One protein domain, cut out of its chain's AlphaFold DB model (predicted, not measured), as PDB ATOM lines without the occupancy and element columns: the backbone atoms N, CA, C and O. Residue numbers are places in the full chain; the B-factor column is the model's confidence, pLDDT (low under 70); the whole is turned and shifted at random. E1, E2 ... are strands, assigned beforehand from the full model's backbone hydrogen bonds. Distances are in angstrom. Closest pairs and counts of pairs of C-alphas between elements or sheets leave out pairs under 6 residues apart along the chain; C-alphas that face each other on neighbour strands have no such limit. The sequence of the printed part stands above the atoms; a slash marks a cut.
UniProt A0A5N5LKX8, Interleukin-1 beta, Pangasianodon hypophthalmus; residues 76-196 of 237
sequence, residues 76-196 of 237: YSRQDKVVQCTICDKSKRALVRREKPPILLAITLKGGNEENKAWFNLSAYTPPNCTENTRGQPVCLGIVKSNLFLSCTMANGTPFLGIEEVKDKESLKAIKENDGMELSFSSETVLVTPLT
ATOM      1  N   TYR A  76      18.955 -21.676  17.054       80.00
ATOM      2  CA  TYR A  76      19.918 -22.723  17.358       80.00
ATOM      3  C   TYR A  76      20.164 -23.521  16.087       80.00
ATOM      4  O   TYR A  76      19.229 -24.100  15.537       80.00
ATOM      5  N   SER A  77      21.409 -23.580  15.622       83.50
ATOM      6  CA  SER A  77      21.773 -24.363  14.437       83.50
ATOM      7  C   SER A  77      22.479 -25.647  14.843       83.50
ATOM      8  O   SER A  77      23.476 -25.599  15.570       83.50
ATOM      9  N   ARG A  78      22.002 -26.794  14.364       83.50
ATOM     10  CA  ARG A  78      22.628 -28.088  14.637       83.50
ATOM     11  C   ARG A  78      24.029 -28.132  14.029       83.50
ATOM     12  O   ARG A  78      24.221 -27.768  12.875       83.50
ATOM     13  N   GLN A  79      24.995 -28.600  14.803       84.50
ATOM     14  CA  GLN A  79      26.341 -28.897  14.329       84.50
ATOM     15  C   GLN A  79      26.340 -30.239  13.585       84.50
ATOM     16  O   GLN A  79      25.586 -31.149  13.930       84.50
ATOM     17  N   ASP A  80      27.221 -30.397  12.598       87.44
ATOM     18  CA  ASP A  80      27.287 -31.626  11.791       87.44
ATOM     19  C   ASP A  80      27.762 -32.847  12.589       87.44
ATOM     20  O   ASP A  80      27.491 -33.997  12.232       87.44
ATOM     21  N   LYS A  81      28.467 -32.613  13.700       83.31
ATOM     22  CA  LYS A  81      28.992 -33.679  14.544       83.31
ATOM     23  C   LYS A  81      27.876 -34.309  15.377       83.31
ATOM     24  O   LYS A  81      27.332 -33.688  16.289       83.31
ATOM     25  N   VAL A  82      27.629 -35.592  15.124       82.44
ATOM     26  CA  VAL A  82      26.769 -36.450  15.945       82.44
ATOM     27  C   VAL A  82      27.633 -37.485  16.656       82.44
ATOM     28  O   VAL A  82      28.436 -38.172  16.025       82.44
ATOM     29  N   VAL A  83      27.473 -37.604  17.972       84.62
ATOM     30  CA  VAL A  83      28.194 -38.582  18.801       84.62
ATOM     31  C   VAL A  83      27.212 -39.634  19.298       84.62
ATOM     32  O   VAL A  83      26.162 -39.288  19.830       84.62
ATOM     33  N   GLN A  84      27.545 -40.914  19.146       85.38
ATOM     34  CA  GLN A  84      26.759 -41.988  19.751       85.38
ATOM     35  C   GLN A  84      27.205 -42.236  21.189       85.38
ATOM     36  O   GLN A  84      28.398 -42.353  21.461       85.38
ATOM     37  N   CYS A  85      26.250 -42.326  22.109       81.25
ATOM     38  CA  CYS A  85      26.531 -42.568  23.517       81.25
ATOM     39  C   CYS A  85      25.437 -43.393  24.204       81.25
ATOM     40  O   CYS A  85      24.311 -43.521  23.721       81.25
ATOM     41  N   THR A  86      25.786 -43.934  25.369       81.12
ATOM     42  CA  THR A  86      24.851 -44.518  26.336       81.12
ATOM     43  C   THR A  86      24.819 -43.653  27.589       81.12
ATOM     44  O   THR A  86      25.834 -43.056  27.948       81.12
ATOM     45  N   ILE A  87      23.685 -43.625  28.286       79.50
ATOM     46  CA  ILE A  87      23.504 -42.825  29.503       79.50
ATOM     47  C   ILE A  87      23.347 -43.761  30.703       79.50
ATOM     48  O   ILE A  87      22.584 -44.730  30.647       79.50
ATOM     49  N   CYS A  88      24.053 -43.437  31.787       72.75
ATOM     50  CA  CYS A  88      23.941 -44.101  33.080       72.75
ATOM     51  C   CYS A  88      23.757 -43.055  34.181       72.75
ATOM     52  O   CYS A  88      24.288 -41.949  34.079       72.75
ATOM     53  N   ASP A  89      23.035 -43.410  35.240       72.88
ATOM     54  CA  ASP A  89      22.936 -42.556  36.421       72.88
ATOM     55  C   ASP A  89      24.118 -42.751  37.391       72.88
ATOM     56  O   ASP A  89      24.990 -43.606  37.194       72.88
ATOM     57  N   LYS A  90      24.137 -41.967  38.478       68.62
ATOM     58  CA  LYS A  90      25.171 -42.049  39.528       68.62
ATOM     59  C   LYS A  90      25.250 -43.438  40.185       68.62
ATOM     60  O   LYS A  90      26.304 -43.824  40.685       68.62
ATOM     61  N   SER A  91      24.164 -44.211  40.147       69.12
ATOM     62  CA  SER A  91      24.064 -45.579  40.668       69.12
ATOM     63  C   SER A  91      24.403 -46.653  39.623       69.12
ATOM     64  O   SER A  91      24.169 -47.835  39.871       69.12
ATOM     65  N   LYS A  92      24.964 -46.271  38.465       73.81
ATOM     66  CA  LYS A  92      25.307 -47.160  37.340       73.81
ATOM     67  C   LYS A  92      24.101 -47.901  36.746       73.81
ATOM     68  O   LYS A  92      24.268 -48.943  36.109       73.81
ATOM     69  N   ARG A  93      22.886 -47.372  36.910       75.81
ATOM     70  CA  ARG A  93      21.706 -47.859  36.190       75.81
ATOM     71  C   ARG A  93      21.772 -47.348  34.763       75.81
ATOM     72  O   ARG A  93      21.887 -46.145  34.540       75.81
ATOM     73  N   ALA A  94      21.692 -48.262  33.809       79.50
ATOM     74  CA  ALA A  94      21.668 -47.925  32.399       79.50
ATOM     75  C   ALA A  94      20.239 -47.634  31.942       79.50
ATOM     76  O   ALA A  94      19.274 -48.196  32.472       79.50
ATOM     77  N   LEU A  95      20.107 -46.781  30.928       82.25
ATOM     78  CA  LEU A  95      18.824 -46.572  30.275       82.25
ATOM     79  C   LEU A  95      18.508 -47.724  29.324       82.25
ATOM     80  O   LEU A  95      19.329 -48.083  28.485       82.25
ATOM     81  N   VAL A  96      17.300 -48.263  29.432       85.38
ATOM     82  CA  VAL A  96      16.746 -49.301  28.559       85.38
ATOM     83  C   VAL A  96      15.445 -48.781  27.967       85.38
ATOM     84  O   VAL A  96      14.616 -48.198  28.671       85.38
ATOM     85  N   ARG A  97      15.248 -48.996  26.667       84.81
ATOM     86  CA  ARG A  97      14.014 -48.622  25.974       84.81
ATOM     87  C   ARG A  97      13.015 -49.773  26.020       84.81
ATOM     88  O   ARG A  97      13.331 -50.890  25.630       84.81
ATOM     89  N   ARG A  98      11.780 -49.476  26.417       82.06
ATOM     90  CA  ARG A  98      10.615 -50.334  26.175       82.06
ATOM     91  C   ARG A  98       9.896 -49.829  24.930       82.06
ATOM     92  O   ARG A  98       9.727 -48.625  24.775       82.06
ATOM     93  N   GLU A  99       9.484 -50.726  24.039       81.50
ATOM     94  CA  GLU A  99       8.845 -50.328  22.775       81.50
ATOM     95  C   GLU A  99       7.365 -49.967  22.927       81.50
ATOM     96  O   GLU A  99       6.881 -49.065  22.248       81.50
ATOM     97  N   LYS A 100       6.640 -50.659  23.814       82.88
ATOM     98  CA  LYS A 100       5.189 -50.512  23.982       82.88
ATOM     99  C   LYS A 100       4.826 -50.404  25.472       82.88
ATOM    100  O   LYS A 100       4.889 -51.417  26.171       82.88
ATOM    101  N   PRO A 101       4.453 -49.213  25.981       76.00
ATOM    102  CA  PRO A 101       4.592 -47.891  25.348       76.00
ATOM    103  C   PRO A 101       6.072 -47.469  25.205       76.00
ATOM    104  O   PRO A 101       6.911 -48.014  25.930       76.00
ATOM    105  N   PRO A 102       6.404 -46.504  24.320       77.31
ATOM    106  CA  PRO A 102       7.765 -46.000  24.150       77.31
ATOM    107  C   PRO A 102       8.196 -45.217  25.395       77.31
ATOM    108  O   PRO A 102       7.884 -44.040  25.551       77.31
ATOM    109  N   ILE A 103       8.901 -45.887  26.306       82.50
ATOM    110  CA  ILE A 103       9.409 -45.296  27.550       82.50
ATOM    111  C   ILE A 103      10.858 -45.712  27.799       82.50
ATOM    112  O   ILE A 103      11.287 -46.796  27.395       82.50
ATOM    113  N   LEU A 104      11.599 -44.854  28.500       81.69
ATOM    114  CA  LEU A 104      12.933 -45.158  29.011       81.69
ATOM    115  C   LEU A 104      12.843 -45.546  30.486       81.69
ATOM    116  O   LEU A 104      12.185 -44.879  31.287       81.69
ATOM    117  N   LEU A 105      13.519 -46.634  30.830       82.62
ATOM    118  CA  LEU A 105      13.629 -47.160  32.183       82.62
ATOM    119  C   LEU A 105      15.093 -47.143  32.596       82.62
ATOM    120  O   LEU A 105      15.950 -47.534  31.808       82.62
ATOM    121  N   ALA A 106      15.377 -46.738  33.828       81.00
ATOM    122  CA  ALA A 106      16.712 -46.873  34.394       81.00
ATOM    123  C   ALA A 106      16.796 -48.173  35.197       81.00
ATOM    124  O   ALA A 106      16.065 -48.359  36.173       81.00
ATOM    125  N   ILE A 107      17.673 -49.081  34.770       78.69
ATOM    126  CA  ILE A 107      17.788 -50.429  35.331       78.69
ATOM    127  C   ILE A 107      19.266 -50.777  35.526       78.69
ATOM    128  O   ILE A 107      20.105 -50.502  34.669       78.69
ATOM    129  N   THR A 108      19.597 -51.414  36.648       80.38
ATOM    130  CA  THR A 108      20.912 -52.042  36.826       80.38
ATOM    131  C   THR A 108      20.983 -53.286  35.951       80.38
ATOM    132  O   THR A 108      20.313 -54.285  36.221       80.38
ATOM    133  N   LEU A 109      21.782 -53.234  34.889       76.75
ATOM    134  CA  LEU A 109      22.003 -54.384  34.019       76.75
ATOM    135  C   LEU A 109      23.035 -55.317  34.656       76.75
ATOM    136  O   LEU A 109      24.089 -54.875  35.112       76.75
ATOM    137  N   LYS A 110      22.726 -56.616  34.692       82.69
ATOM    138  CA  LYS A 110      23.702 -57.652  35.047       82.69
ATOM    139  C   LYS A 110      24.621 -57.918  33.848       82.69
ATOM    140  O   LYS A 110      24.245 -57.645  32.707       82.69
ATOM    141  N   GLY A 111      25.827 -58.421  34.115       76.56
ATOM    142  CA  GLY A 111      26.816 -58.725  33.074       76.56
ATOM    143  C   GLY A 111      26.241 -59.632  31.982       76.56
ATOM    144  O   GLY A 111      25.472 -60.542  32.282       76.56
ATOM    145  N   GLY A 112      26.590 -59.347  30.725       73.31
ATOM    146  CA  GLY A 112      26.060 -60.051  29.551       73.31
ATOM    147  C   GLY A 112      24.730 -59.513  29.017       73.31
ATOM    148  O   GLY A 112      24.214 -60.075  28.068       73.31
ATOM    149  N   ASN A 113      24.184 -58.442  29.604       79.94
ATOM    150  CA  ASN A 113      22.958 -57.796  29.126       79.94
ATOM    151  C   ASN A 113      23.212 -56.369  28.612       79.94
ATOM    152  O   ASN A 113      22.325 -55.514  28.658       79.94
ATOM    153  N   GLU A 114      24.451 -56.067  28.217       74.00
ATOM    154  CA  GLU A 114      24.858 -54.712  27.844       74.00
ATOM    155  C   GLU A 114      24.284 -54.271  26.496       74.00
ATOM    156  O   GLU A 114      24.094 -53.071  26.293       74.00
ATOM    157  N   GLU A 115      23.938 -55.208  25.608       82.88
ATOM    158  CA  GLU A 115      23.275 -54.893  24.341       82.88
ATOM    159  C   GLU A 115      21.890 -54.258  24.524       82.88
ATOM    160  O   GLU A 115      21.411 -53.565  23.629       82.88
ATOM    161  N   ASN A 116      21.270 -54.423  25.698       84.00
ATOM    162  CA  ASN A 116      19.965 -53.843  26.011       84.00
ATOM    163  C   ASN A 116      20.026 -52.356  26.393       84.00
ATOM    164  O   ASN A 116      18.982 -51.730  26.604       84.00
ATOM    165  N   LYS A 117      21.226 -51.767  26.480       85.81
ATOM    166  CA  LYS A 117      21.390 -50.325  26.695       85.81
ATOM    167  C   LYS A 117      20.789 -49.553  25.517       85.81
ATOM    168  O   LYS A 117      21.057 -49.838  24.351       85.81
ATOM    169  N   ALA A 118      20.003 -48.529  25.823       83.88
ATOM    170  CA  ALA A 118      19.533 -47.579  24.833       83.88
ATOM    171  C   ALA A 118      20.708 -46.721  24.344       83.88
ATOM    172  O   ALA A 118      21.411 -46.090  25.139       83.88
ATOM    173  N   TRP A 119      20.897 -46.700  23.027       86.75
ATOM    174  CA  TRP A 119      21.894 -45.873  22.357       86.75
ATOM    175  C   TRP A 119      21.270 -44.573  21.863       86.75
ATOM    176  O   TRP A 119      20.187 -44.577  21.266       86.75
ATOM    177  N   PHE A 120      21.983 -43.469  22.067       86.19
ATOM    178  CA  PHE A 120      21.542 -42.128  21.713       86.19
ATOM    179  C   PHE A 120      22.503 -41.471  20.727       86.19
ATOM    180  O   PHE A 120      23.716 -41.570  20.871       86.19
ATOM    181  N   ASN A 121      21.946 -40.771  19.745       86.31
ATOM    182  CA  ASN A 121      22.617 -39.780  18.924       86.31
ATOM    183  C   ASN A 121      22.569 -38.441  19.664       86.31
ATOM    184  O   ASN A 121      21.509 -37.819  19.754       86.31
ATOM    185  N   LEU A 122      23.716 -38.000  20.168       84.75
ATOM    186  CA  LEU A 122      23.921 -36.681  20.748       84.75
ATOM    187  C   LEU A 122      24.313 -35.714  19.635       84.75
ATOM    188  O   LEU A 122      25.390 -35.829  19.049       84.75
ATOM    189  N   SER A 123      23.421 -34.770  19.344       81.56
ATOM    190  CA  SER A 123      23.656 -33.689  18.380       81.56
ATOM    191  C   SER A 123      23.815 -32.376  19.129       81.56
ATOM    192  O   SER A 123      22.922 -32.000  19.885       81.56
ATOM    193  N   ALA A 124      24.929 -31.684  18.926       80.44
ATOM    194  CA  ALA A 124      25.179 -30.373  19.516       80.44
ATOM    195  C   ALA A 124      24.582 -29.255  18.646       80.44
ATOM    196  O   ALA A 124      24.484 -29.405  17.430       80.44
ATOM    197  N   TYR A 125      24.188 -28.138  19.254       77.75
ATOM    198  CA  TYR A 125      23.673 -26.959  18.554       77.75
ATOM    199  C   TYR A 125      24.480 -25.725  18.917       77.75
ATOM    200  O   TYR A 125      24.754 -25.469  20.085       77.75
ATOM    201  N   THR A 126      24.823 -24.916  17.928       80.75
ATOM    202  CA  THR A 126      25.400 -23.599  18.178       80.75
ATOM    203  C   THR A 126      24.342 -22.727  18.859       80.75
ATOM    204  O   THR A 126      23.249 -22.578  18.303       80.75
ATOM    205  N   PRO A 127      24.613 -22.200  20.067       73.88
ATOM    206  CA  PRO A 127      23.676 -21.324  20.751       73.88
ATOM    207  C   PRO A 127      23.547 -19.972  20.030       73.88
ATOM    208  O   PRO A 127      24.469 -19.576  19.311       73.88
ATOM    209  N   PRO A 128      22.444 -19.234  20.254       72.94
ATOM    210  CA  PRO A 128      22.305 -17.876  19.751       72.94
ATOM    211  C   PRO A 128      23.397 -16.967  20.321       72.94
ATOM    212  O   PRO A 128      23.881 -17.163  21.442       72.94
ATOM    213  N   ASN A 129      23.776 -15.956  19.540       70.25
ATOM    214  CA  ASN A 129      24.769 -14.974  19.945       70.25
ATOM    215  C   ASN A 129      24.118 -13.965  20.902       70.25
ATOM    216  O   ASN A 129      23.425 -13.043  20.478       70.25
ATOM    217  N   CYS A 130      24.276 -14.194  22.204       67.31
ATOM    218  CA  CYS A 130      23.695 -13.362  23.253       67.31
ATOM    219  C   CYS A 130      24.819 -12.720  24.072       67.31
ATOM    220  O   CYS A 130      25.889 -13.299  24.242       67.31
ATOM    221  N   THR A 131      24.585 -11.507  24.577       57.50
ATOM    222  CA  THR A 131      25.605 -10.689  25.260       57.50
ATOM    223  C   THR A 131      26.088 -11.281  26.584       57.50
ATOM    224  O   THR A 131      27.137 -10.889  27.091       57.50
ATOM    225  N   GLU A 132      25.341 -12.223  27.159       57.97
ATOM    226  CA  GLU A 132      25.731 -12.957  28.359       57.97
ATOM    227  C   GLU A 132      26.328 -14.310  27.966       57.97
ATOM    228  O   GLU A 132      25.708 -15.061  27.216       57.97
ATOM    229  N   ASN A 133      27.527 -14.627  28.482       51.53
ATOM    230  CA  ASN A 133      28.203 -15.904  28.237       51.53
ATOM    231  C   ASN A 133      27.233 -17.074  28.447       51.53
ATOM    232  O   ASN A 133      26.962 -17.458  29.592       51.53
ATOM    233  N   THR A 134      26.815 -17.687  27.345       53.94
ATOM    234  CA  THR A 134      26.153 -18.983  27.302       53.94
ATOM    235  C   THR A 134      27.083 -20.001  27.952       53.94
ATOM    236  O   THR A 134      28.022 -20.509  27.341       53.94
ATOM    237  N   ARG A 135      26.877 -20.267  29.247       54.62
ATOM    238  CA  ARG A 135      27.539 -21.382  29.923       54.62
ATOM    239  C   ARG A 135      26.808 -22.638  29.508       54.62
ATOM    240  O   ARG A 135      25.810 -23.016  30.115       54.62
ATOM    241  N   GLY A 136      27.269 -23.211  28.405       62.81
ATOM    242  CA  GLY A 136      26.816 -24.518  28.003       62.81
ATOM    243  C   GLY A 136      26.679 -24.767  26.516       62.81
ATOM    244  O   GLY A 136      26.532 -23.845  25.718       62.81
ATOM    245  N   GLN A 137      26.696 -26.049  26.174       70.56
ATOM    246  CA  GLN A 137      26.531 -26.561  24.823       70.56
ATOM    247  C   GLN A 137      25.135 -27.183  24.718       70.56
ATOM    248  O   GLN A 137      24.932 -28.272  25.254       70.56
ATOM    249  N   PRO A 138      24.168 -26.537  24.041       73.56
ATOM    250  CA  PRO A 138      22.860 -27.134  23.810       73.56
ATOM    251  C   PRO A 138      23.005 -28.439  23.024       73.56
ATOM    252  O   PRO A 138      23.772 -28.504  22.055       73.56
ATOM    253  N   VAL A 139      22.270 -29.468  23.440       76.94
ATOM    254  CA  VAL A 139      22.275 -30.789  22.804       76.94
ATOM    255  C   VAL A 139      20.860 -31.321  22.615       76.94
ATOM    256  O   VAL A 139      19.966 -31.006  23.389       76.94
ATOM    257  N   CYS A 140      20.686 -32.171  21.607       80.38
ATOM    258  CA  CYS A 140      19.495 -32.981  21.384       80.38
ATOM    259  C   CYS A 140      19.882 -34.463  21.429       80.38
ATOM    260  O   CYS A 140      20.919 -34.855  20.884       80.38
ATOM    261  N   LEU A 141      19.040 -35.278  22.065       83.50
ATOM    262  CA  LEU A 141      19.237 -36.718  22.212       83.50
ATOM    263  C   LEU A 141      18.158 -37.470  21.434       83.50
ATOM    264  O   LEU A 141      16.994 -37.499  21.832       83.50
ATOM    265  N   GLY A 142      18.562 -38.096  20.329       86.94
ATOM    266  CA  GLY A 142      17.714 -38.990  19.539       86.94
ATOM    267  C   GLY A 142      18.059 -40.450  19.792       86.94
ATOM    268  O   GLY A 142      19.227 -40.789  19.918       86.94
ATOM    269  N   ILE A 143      17.082 -41.347  19.832       88.19
ATOM    270  CA  ILE A 143      17.332 -42.785  19.974       88.19
ATOM    271  C   ILE A 143      17.833 -43.337  18.633       88.19
ATOM    272  O   ILE A 143      17.195 -43.160  17.588       88.19
ATOM    273  N   VAL A 144      18.978 -44.022  18.660       88.69
ATOM    274  CA  VAL A 144      19.641 -44.586  17.473       88.69
ATOM    275  C   VAL A 144      18.681 -45.484  16.683       88.69
ATOM    276  O   VAL A 144      17.870 -46.209  17.259       88.69
ATOM    277  N   LYS A 145      18.773 -45.426  15.345       88.81
ATOM    278  CA  LYS A 145      17.918 -46.176  14.398       88.81
ATOM    279  C   LYS A 145      16.412 -45.918  14.571       88.81
ATOM    280  O   LYS A 145      15.594 -46.773  14.256       88.81
ATOM    281  N   SER A 146      16.029 -44.737  15.056       89.44
ATOM    282  CA  SER A 146      14.623 -44.345  15.164       89.44
ATOM    283  C   SER A 146      14.401 -42.863  14.848       89.44
ATOM    284  O   SER A 146      15.345 -42.117  14.562       89.44
ATOM    285  N   ASN A 147      13.135 -42.455  14.878       89.25
ATOM    286  CA  ASN A 147      12.704 -41.059  14.796       89.25
ATOM    287  C   ASN A 147      12.275 -40.525  16.169       89.25
ATOM    288  O   ASN A 147      11.551 -39.542  16.249       89.25
ATOM    289  N   LEU A 148      12.692 -41.197  17.244       87.00
ATOM    290  CA  LEU A 148      12.306 -40.866  18.605       87.00
ATOM    291  C   LEU A 148      13.371 -40.009  19.281       87.00
ATOM    292  O   LEU A 148      14.554 -40.346  19.236       87.00
ATOM    293  N   PHE A 149      12.946 -38.948  19.948       85.38
ATOM    294  CA  PHE A 149      13.810 -37.986  20.622       85.38
ATOM    295  C   PHE A 149      13.339 -37.756  22.051       85.38
ATOM    296  O   PHE A 149      12.165 -37.944  22.365       85.38
ATOM    297  N   LEU A 150      14.264 -37.375  22.930       82.25
ATOM    298  CA  LEU A 150      13.907 -36.914  24.268       82.25
ATOM    299  C   LEU A 150      13.340 -35.496  24.164       82.25
ATOM    300  O   LEU A 150      14.010 -34.605  23.641       82.25
ATOM    301  N   SER A 151      12.143 -35.289  24.706       75.88
ATOM    302  CA  SER A 151      11.499 -33.975  24.789       75.88
ATOM    303  C   SER A 151      10.964 -33.710  26.194       75.88
ATOM    304  O   SER A 151      10.685 -34.635  26.960       75.88
ATOM    305  N   CYS A 152      10.889 -32.435  26.565       70.19
ATOM    306  CA  CYS A 152      10.349 -31.986  27.842       70.19
ATOM    307  C   CYS A 152       9.019 -31.344  27.523       70.19
ATOM    308  O   CYS A 152       9.003 -30.260  26.960       70.19
ATOM    309  N   THR A 153       7.929 -32.001  27.888       63.91
ATOM    310  CA  THR A 153       6.591 -31.464  27.644       63.91
ATOM    311  C   THR A 153       5.951 -31.028  28.943       63.91
ATOM    312  O   THR A 153       6.108 -31.703  29.967       63.91
ATOM    313  N   MET A 154       5.170 -29.953  28.911       66.12
ATOM    314  CA  MET A 154       4.315 -29.608  30.044       66.12
ATOM    315  C   MET A 154       3.039 -30.452  30.056       66.12
ATOM    316  O   MET A 154       2.156 -30.289  29.218       66.12
ATOM    317  N   ALA A 155       2.906 -31.325  31.056       64.00
ATOM    318  CA  ALA A 155       1.693 -32.101  31.294       64.00
ATOM    319  C   ALA A 155       1.068 -31.674  32.628       64.00
ATOM    320  O   ALA A 155       1.672 -31.838  33.688       64.00
ATOM    321  N   ASN A 156      -0.147 -31.116  32.593       71.62
ATOM    322  CA  ASN A 156      -0.881 -30.660  33.785       71.62
ATOM    323  C   ASN A 156      -0.074 -29.689  34.675       71.62
ATOM    324  O   ASN A 156      -0.088 -29.794  35.900       71.62
ATOM    325  N   GLY A 157       0.689 -28.778  34.061       66.88
ATOM    326  CA  GLY A 157       1.540 -27.816  34.775       66.88
ATOM    327  C   GLY A 157       2.811 -28.411  35.395       66.88
ATOM    328  O   GLY A 157       3.542 -27.695  36.077       66.88
ATOM    329  N   THR A 158       3.095 -29.697  35.158       60.78
ATOM    330  CA  THR A 158       4.321 -30.369  35.605       60.78
ATOM    331  C   THR A 158       5.193 -30.724  34.395       60.78
ATOM    332  O   THR A 158       4.694 -31.358  33.460       60.78
ATOM    333  N   PRO A 159       6.487 -30.347  34.380       64.06
ATOM    334  CA  PRO A 159       7.377 -30.716  33.289       64.06
ATOM    335  C   PRO A 159       7.628 -32.225  33.320       64.06
ATOM    336  O   PRO A 159       7.907 -32.809  34.370       64.06
ATOM    337  N   PHE A 160       7.532 -32.865  32.163       64.25
ATOM    338  CA  PHE A 160       7.657 -34.309  32.013       64.25
ATOM    339  C   PHE A 160       8.659 -34.647  30.904       64.25
ATOM    340  O   PHE A 160       8.541 -34.130  29.795       64.25
ATOM    341  N   LEU A 161       9.624 -35.539  31.190       73.31
ATOM    342  CA  LEU A 161      10.501 -36.101  30.155       73.31
ATOM    343  C   LEU A 161       9.758 -37.183  29.387       73.31
ATOM    344  O   LEU A 161       9.489 -38.265  29.918       73.31
ATOM    345  N   GLY A 162       9.479 -36.898  28.130       73.88
ATOM    346  CA  GLY A 162       8.886 -37.828  27.197       73.88
ATOM    347  C   GLY A 162       9.885 -38.381  26.194       73.88
ATOM    348  O   GLY A 162      11.041 -37.963  26.094       73.88
ATOM    349  N   ILE A 163       9.379 -39.343  25.432       81.25
ATOM    350  CA  ILE A 163       9.929 -39.696  24.134       81.25
ATOM    351  C   ILE A 163       8.899 -39.253  23.105       81.25
ATOM    352  O   ILE A 163       7.734 -39.639  23.205       81.25
ATOM    353  N   GLU A 164       9.334 -38.487  22.119       82.00
ATOM    354  CA  GLU A 164       8.477 -37.951  21.071       82.00
ATOM    355  C   GLU A 164       8.988 -38.353  19.692       82.00
ATOM    356  O   GLU A 164      10.196 -38.430  19.454       82.00
ATOM    357  N   GLU A 165       8.060 -38.651  18.787       86.50
ATOM    358  CA  GLU A 165       8.380 -38.971  17.403       86.50
ATOM    359  C   GLU A 165       8.447 -37.704  16.552       86.50
ATOM    360  O   GLU A 165       7.461 -36.988  16.391       86.50
ATOM    361  N   VAL A 166       9.604 -37.468  15.938       84.38
ATOM    362  CA  VAL A 166       9.825 -36.358  15.012       84.38
ATOM    363  C   VAL A 166       9.682 -36.868  13.580       84.38
ATOM    364  O   VAL A 166      10.527 -37.620  13.091       84.38
ATOM    365  N   LYS A 167       8.606 -36.450  12.901       86.00
ATOM    366  CA  LYS A 167       8.286 -36.874  11.524       86.00
ATOM    367  C   LYS A 167       9.296 -36.362  10.499       86.00
ATOM    368  O   LYS A 167       9.693 -37.108   9.610       86.00
ATOM    369  N   ASP A 168       9.711 -35.108  10.646       83.31
ATOM    370  CA  ASP A 168      10.687 -34.463   9.774       83.31
ATOM    371  C   ASP A 168      11.964 -34.122  10.552       83.31
ATOM    372  O   ASP A 168      11.983 -33.206  11.373       83.31
ATOM    373  N   LYS A 169      13.051 -34.850  10.283       81.62
ATOM    374  CA  LYS A 169      14.358 -34.626  10.929       81.62
ATOM    375  C   LYS A 169      15.075 -33.378  10.422       81.62
ATOM    376  O   LYS A 169      16.049 -32.956  11.050       81.62
ATOM    377  N   GLU A 170      14.634 -32.813   9.303       84.31
ATOM    378  CA  GLU A 170      15.200 -31.586   8.751       84.31
ATOM    379  C   GLU A 170      14.782 -30.372   9.580       84.31
ATOM    380  O   GLU A 170      15.590 -29.462   9.764       84.31
ATOM    381  N   SER A 171      13.601 -30.422  10.208       80.19
ATOM    382  CA  SER A 171      13.168 -29.421  11.196       80.19
ATOM    383  C   SER A 171      14.135 -29.288  12.384       80.19
ATOM    384  O   SER A 171      14.278 -28.216  12.957       80.19
ATOM    385  N   LEU A 172      14.907 -30.338  12.694       80.69
ATOM    386  CA  LEU A 172      15.942 -30.324  13.735       80.69
ATOM    387  C   LEU A 172      17.257 -29.661  13.296       80.69
ATOM    388  O   LEU A 172      18.212 -29.644  14.065       80.69
ATOM    389  N   LYS A 173      17.397 -29.185  12.053       83.69
ATOM    390  CA  LYS A 173      18.629 -28.495  11.626       83.69
ATOM    391  C   LYS A 173      18.725 -27.089  12.202       83.69
ATOM    392  O   LYS A 173      19.826 -26.641  12.520       83.69
ATOM    393  N   ALA A 174      17.593 -26.410  12.335       77.56
ATOM    394  CA  ALA A 174      17.515 -25.067  12.876       77.56
ATOM    395  C   ALA A 174      16.254 -24.946  13.725       77.56
ATOM    396  O   ALA A 174      15.166 -25.218  13.233       77.56
ATOM    397  N   ILE A 175      16.414 -24.534  14.979       74.94
ATOM    398  CA  ILE A 175      15.314 -24.434  15.939       74.94
ATOM    399  C   ILE A 175      15.203 -22.987  16.390       74.94
ATOM    400  O   ILE A 175      16.198 -22.381  16.800       74.94
ATOM    401  N   LYS A 176      13.999 -22.431  16.296       72.19
ATOM    402  CA  LYS A 176      13.678 -21.056  16.679       72.19
ATOM    403  C   LYS A 176      12.699 -21.042  17.849       72.19
ATOM    404  O   LYS A 176      11.925 -21.972  18.050       72.19
ATOM    405  N   GLU A 177      12.706 -19.942  18.595       60.81
ATOM    406  CA  GLU A 177      11.904 -19.732  19.815       60.81
ATOM    407  C   GLU A 177      10.384 -19.954  19.646       60.81
ATOM    408  O   GLU A 177       9.705 -20.252  20.623       60.81
ATOM    409  N   ASN A 178       9.852 -19.864  18.421       55.88
ATOM    410  CA  ASN A 178       8.420 -19.998  18.120       55.88
ATOM    411  C   ASN A 178       8.046 -21.256  17.320       55.88
ATOM    412  O   ASN A 178       6.898 -21.379  16.901       55.88
ATOM    413  N   ASP A 179       8.965 -22.203  17.121       56.12
ATOM    414  CA  ASP A 179       8.691 -23.385  16.286       56.12
ATOM    415  C   ASP A 179       7.808 -24.438  16.992       56.12
ATOM    416  O   ASP A 179       7.557 -25.511  16.447       56.12
ATOM    417  N   GLY A 180       7.325 -24.156  18.211       48.97
ATOM    418  CA  GLY A 180       6.440 -25.047  18.978       48.97
ATOM    419  C   GLY A 180       7.096 -26.361  19.415       48.97
ATOM    420  O   GLY A 180       6.416 -27.247  19.927       48.97
ATOM    421  N   MET A 181       8.408 -26.500  19.209       50.12
ATOM    422  CA  MET A 181       9.161 -27.714  19.485       50.12
ATOM    423  C   MET A 181       9.771 -27.639  20.890       50.12
ATOM    424  O   MET A 181      10.811 -27.014  21.096       50.12
ATOM    425  N   GLU A 182       9.131 -28.281  21.870       51.12
ATOM    426  CA  GLU A 182       9.608 -28.354  23.264       51.12
ATOM    427  C   GLU A 182      10.732 -29.404  23.428       51.12
ATOM    428  O   GLU A 182      10.681 -30.326  24.248       51.12
ATOM    429  N   LEU A 183      11.784 -29.302  22.610       48.88
ATOM    430  CA  LEU A 183      12.958 -30.159  22.749       48.88
ATOM    431  C   LEU A 183      13.809 -29.708  23.933       48.88
ATOM    432  O   LEU A 183      14.135 -28.533  24.096       48.88
ATOM    433  N   SER A 184      14.196 -30.672  24.763       45.41
ATOM    434  CA  SER A 184      15.045 -30.429  25.923       45.41
ATOM    435  C   SER A 184      16.459 -30.063  25.473       45.41
ATOM    436  O   SER A 184      17.204 -30.935  25.031       45.41
ATOM    437  N   PHE A 185      16.859 -28.803  25.647       44.88
ATOM    438  CA  PHE A 185      18.253 -28.377  25.531       44.88
ATOM    439  C   PHE A 185      18.856 -28.243  26.927       44.88
ATOM    440  O   PHE A 185      18.552 -27.304  27.656       44.88
ATOM    441  N   SER A 186      19.720 -29.177  27.317       36.75
ATOM    442  CA  SER A 186      20.560 -29.000  28.504       36.75
ATOM    443  C   SER A 186      21.811 -28.227  28.101       36.75
ATOM    444  O   SER A 186      22.579 -28.718  27.275       36.75
ATOM    445  N   SER A 187      22.011 -27.023  28.638       30.48
ATOM    446  CA  SER A 187      23.239 -26.261  28.394       30.48
ATOM    447  C   SER A 187      24.413 -26.818  29.213       30.48
ATOM    448  O   SER A 187      25.528 -26.869  28.713       30.48
ATOM    449  N   GLU A 188      24.202 -27.366  30.402       25.78
ATOM    450  CA  GLU A 188      25.253 -28.078  31.138       25.78
ATOM    451  C   GLU A 188      24.964 -29.574  31.204       25.78
ATOM    452  O   GLU A 188      23.813 -30.001  31.086       25.78
ATOM    453  N   THR A 189      26.043 -30.356  31.341       25.52
ATOM    454  CA  THR A 189      26.057 -31.800  31.587       25.52
ATOM    455  C   THR A 189      24.806 -32.203  32.345       25.52
ATOM    456  O   THR A 189      24.615 -31.749  33.472       25.52
ATOM    457  N   VAL A 190      23.953 -33.031  31.730       30.16
ATOM    458  CA  VAL A 190      22.807 -33.628  32.414       30.16
ATOM    459  C   VAL A 190      23.367 -34.469  33.558       30.16
ATOM    460  O   VAL A 190      23.648 -35.657  33.409       30.16
ATOM    461  N   LEU A 191      23.564 -33.847  34.716       25.42
ATOM    462  CA  LEU A 191      23.621 -34.540  35.980       25.42
ATOM    463  C   LEU A 191      22.190 -34.997  36.200       25.42
ATOM    464  O   LEU A 191      21.360 -34.280  36.755       25.42
ATOM    465  N   VAL A 192      21.883 -36.181  35.667       30.11
ATOM    466  CA  VAL A 192      20.672 -36.910  36.018       30.11
ATOM    467  C   VAL A 192      20.732 -37.054  37.536       30.11
ATOM    468  O   VAL A 192      21.512 -37.841  38.079       30.11
ATOM    469  N   THR A 193      19.985 -36.197  38.227       28.52
ATOM    470  CA  THR A 193      19.803 -36.281  39.668       28.52
ATOM    471  C   THR A 193      19.112 -37.612  39.985       28.52
ATOM    472  O   THR A 193      18.476 -38.198  39.102       28.52
ATOM    473  N   PRO A 194      19.290 -38.153  41.204       27.83
ATOM    474  CA  PRO A 194      18.795 -39.480  41.540       27.83
ATOM    475  C   PRO A 194      17.302 -39.579  41.228       27.83
ATOM    476  O   PRO A 194      16.512 -38.763  41.702       27.83
ATOM    477  N   LEU A 195      16.925 -40.574  40.423       32.97
ATOM    478  CA  LEU A 195      15.524 -40.862  40.137       32.97
ATOM    479  C   LEU A 195      14.798 -41.086  41.463       32.97
ATOM    480  O   LEU A 195      15.195 -41.947  42.250       32.97
ATOM    481  N   THR A 196      13.760 -40.297  41.722       28.80
ATOM    482  CA  THR A 196      12.922 -40.505  42.897       28.80
ATOM    483  C   THR A 196      12.095 -41.774  42.685       28.80
ATOM    484  O   THR A 196      11.419 -41.909  41.661       28.80
TER     485      THR A 196
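This is residues 76 to 196 of the 237 residues of the protein "Interleukin-1 beta" of Pangasianodon hypophthalmus (UniProt A0A5N5LKX8). A sheet of four strands, E5 E4 E1 E8, is curled like part of a barrel, and two separate two-stranded hairpins extend it loosely: the bent hairpin E6 and E7 follows on from E5, and the short hairpin E2 and E3 lies near the end of E1. The tail, residues 177 to 196, has no named element. The printed part has 121 residues with eight named strands, E1 to E8 in chain order, and no named helix; its class is all strand, though only 53 residues are in named elements. Each sheet is antiparallel. The whole is compact, with a radius of gyration of the C-alphas of 15.2 A and spans of 47 by 34 by 30 A.

E1, residues 76 to 86, bends by 82 degrees at residue 80 and has staggered pairing: residues 76 to 77 pair with E8, residues 174 to 176, and residues 77 to 86 with E4, residues 119 to 126. E1 and E8 are antiparallel, with N 76 and O 175 2.9 A apart, within hydrogen-bond range. E1 and E4 are antiparallel at 155 degrees, with N 83 and O 122 at 2.9 A. On the other side of E4, E5, residues 139 to 143, forms a hairpin with it, and N 121 and O 142 are 2.7 A apart. E5 and E8 are the edge strands of this strongly twisted sheet. E2, residues 94 to 98, and E3, residues 103 to 107, form a hairpin, with N 96 and O 105 at 2.8 A. The closest C-alphas of E1 and E2 are those of Thr 86 and Leu 95, 7.5 A apart. E6, residues 148 to 155, and E7, residues 158 to 165, form another hairpin, with N 149 and O 164 at 2.8 A; E6 bends by 60 degrees at residue 152, and E7 bends by 57 degrees at residue 161. The closest C-alphas of E5 and E6, Gly 142 and Phe 149, are 4.2 A apart; those of E3 and E7, Ile 103 and Ile 163, 6.6 A. E4 is apart from E6 and E7.

E1 begins at C-alpha 76 (19.918, -22.723, 17.358) and is 24.1 A long. E2 measures 12.9 A, E3 12.5 A, E4 22.9 A and E5 13.3 A. E6 begins at C-alpha 148 (12.306, -40.866, 18.605) and measures 18.7 A, E7 20.5 A. E8, 6.7 A, ends at C-alpha 176 (13.678, -21.056, 16.679).

The C-alphas of Gly 112 and Thr 131 are the two farthest apart, 49.6 A. The printed part has no cut; the links E3 to E4 and E4 to E5 are long. The mean pLDDT of the printed part is 71.4, and residues 90 to 91, 130 to 136, 153 to 155, 157 to 160 and 177 to 196 are under 70.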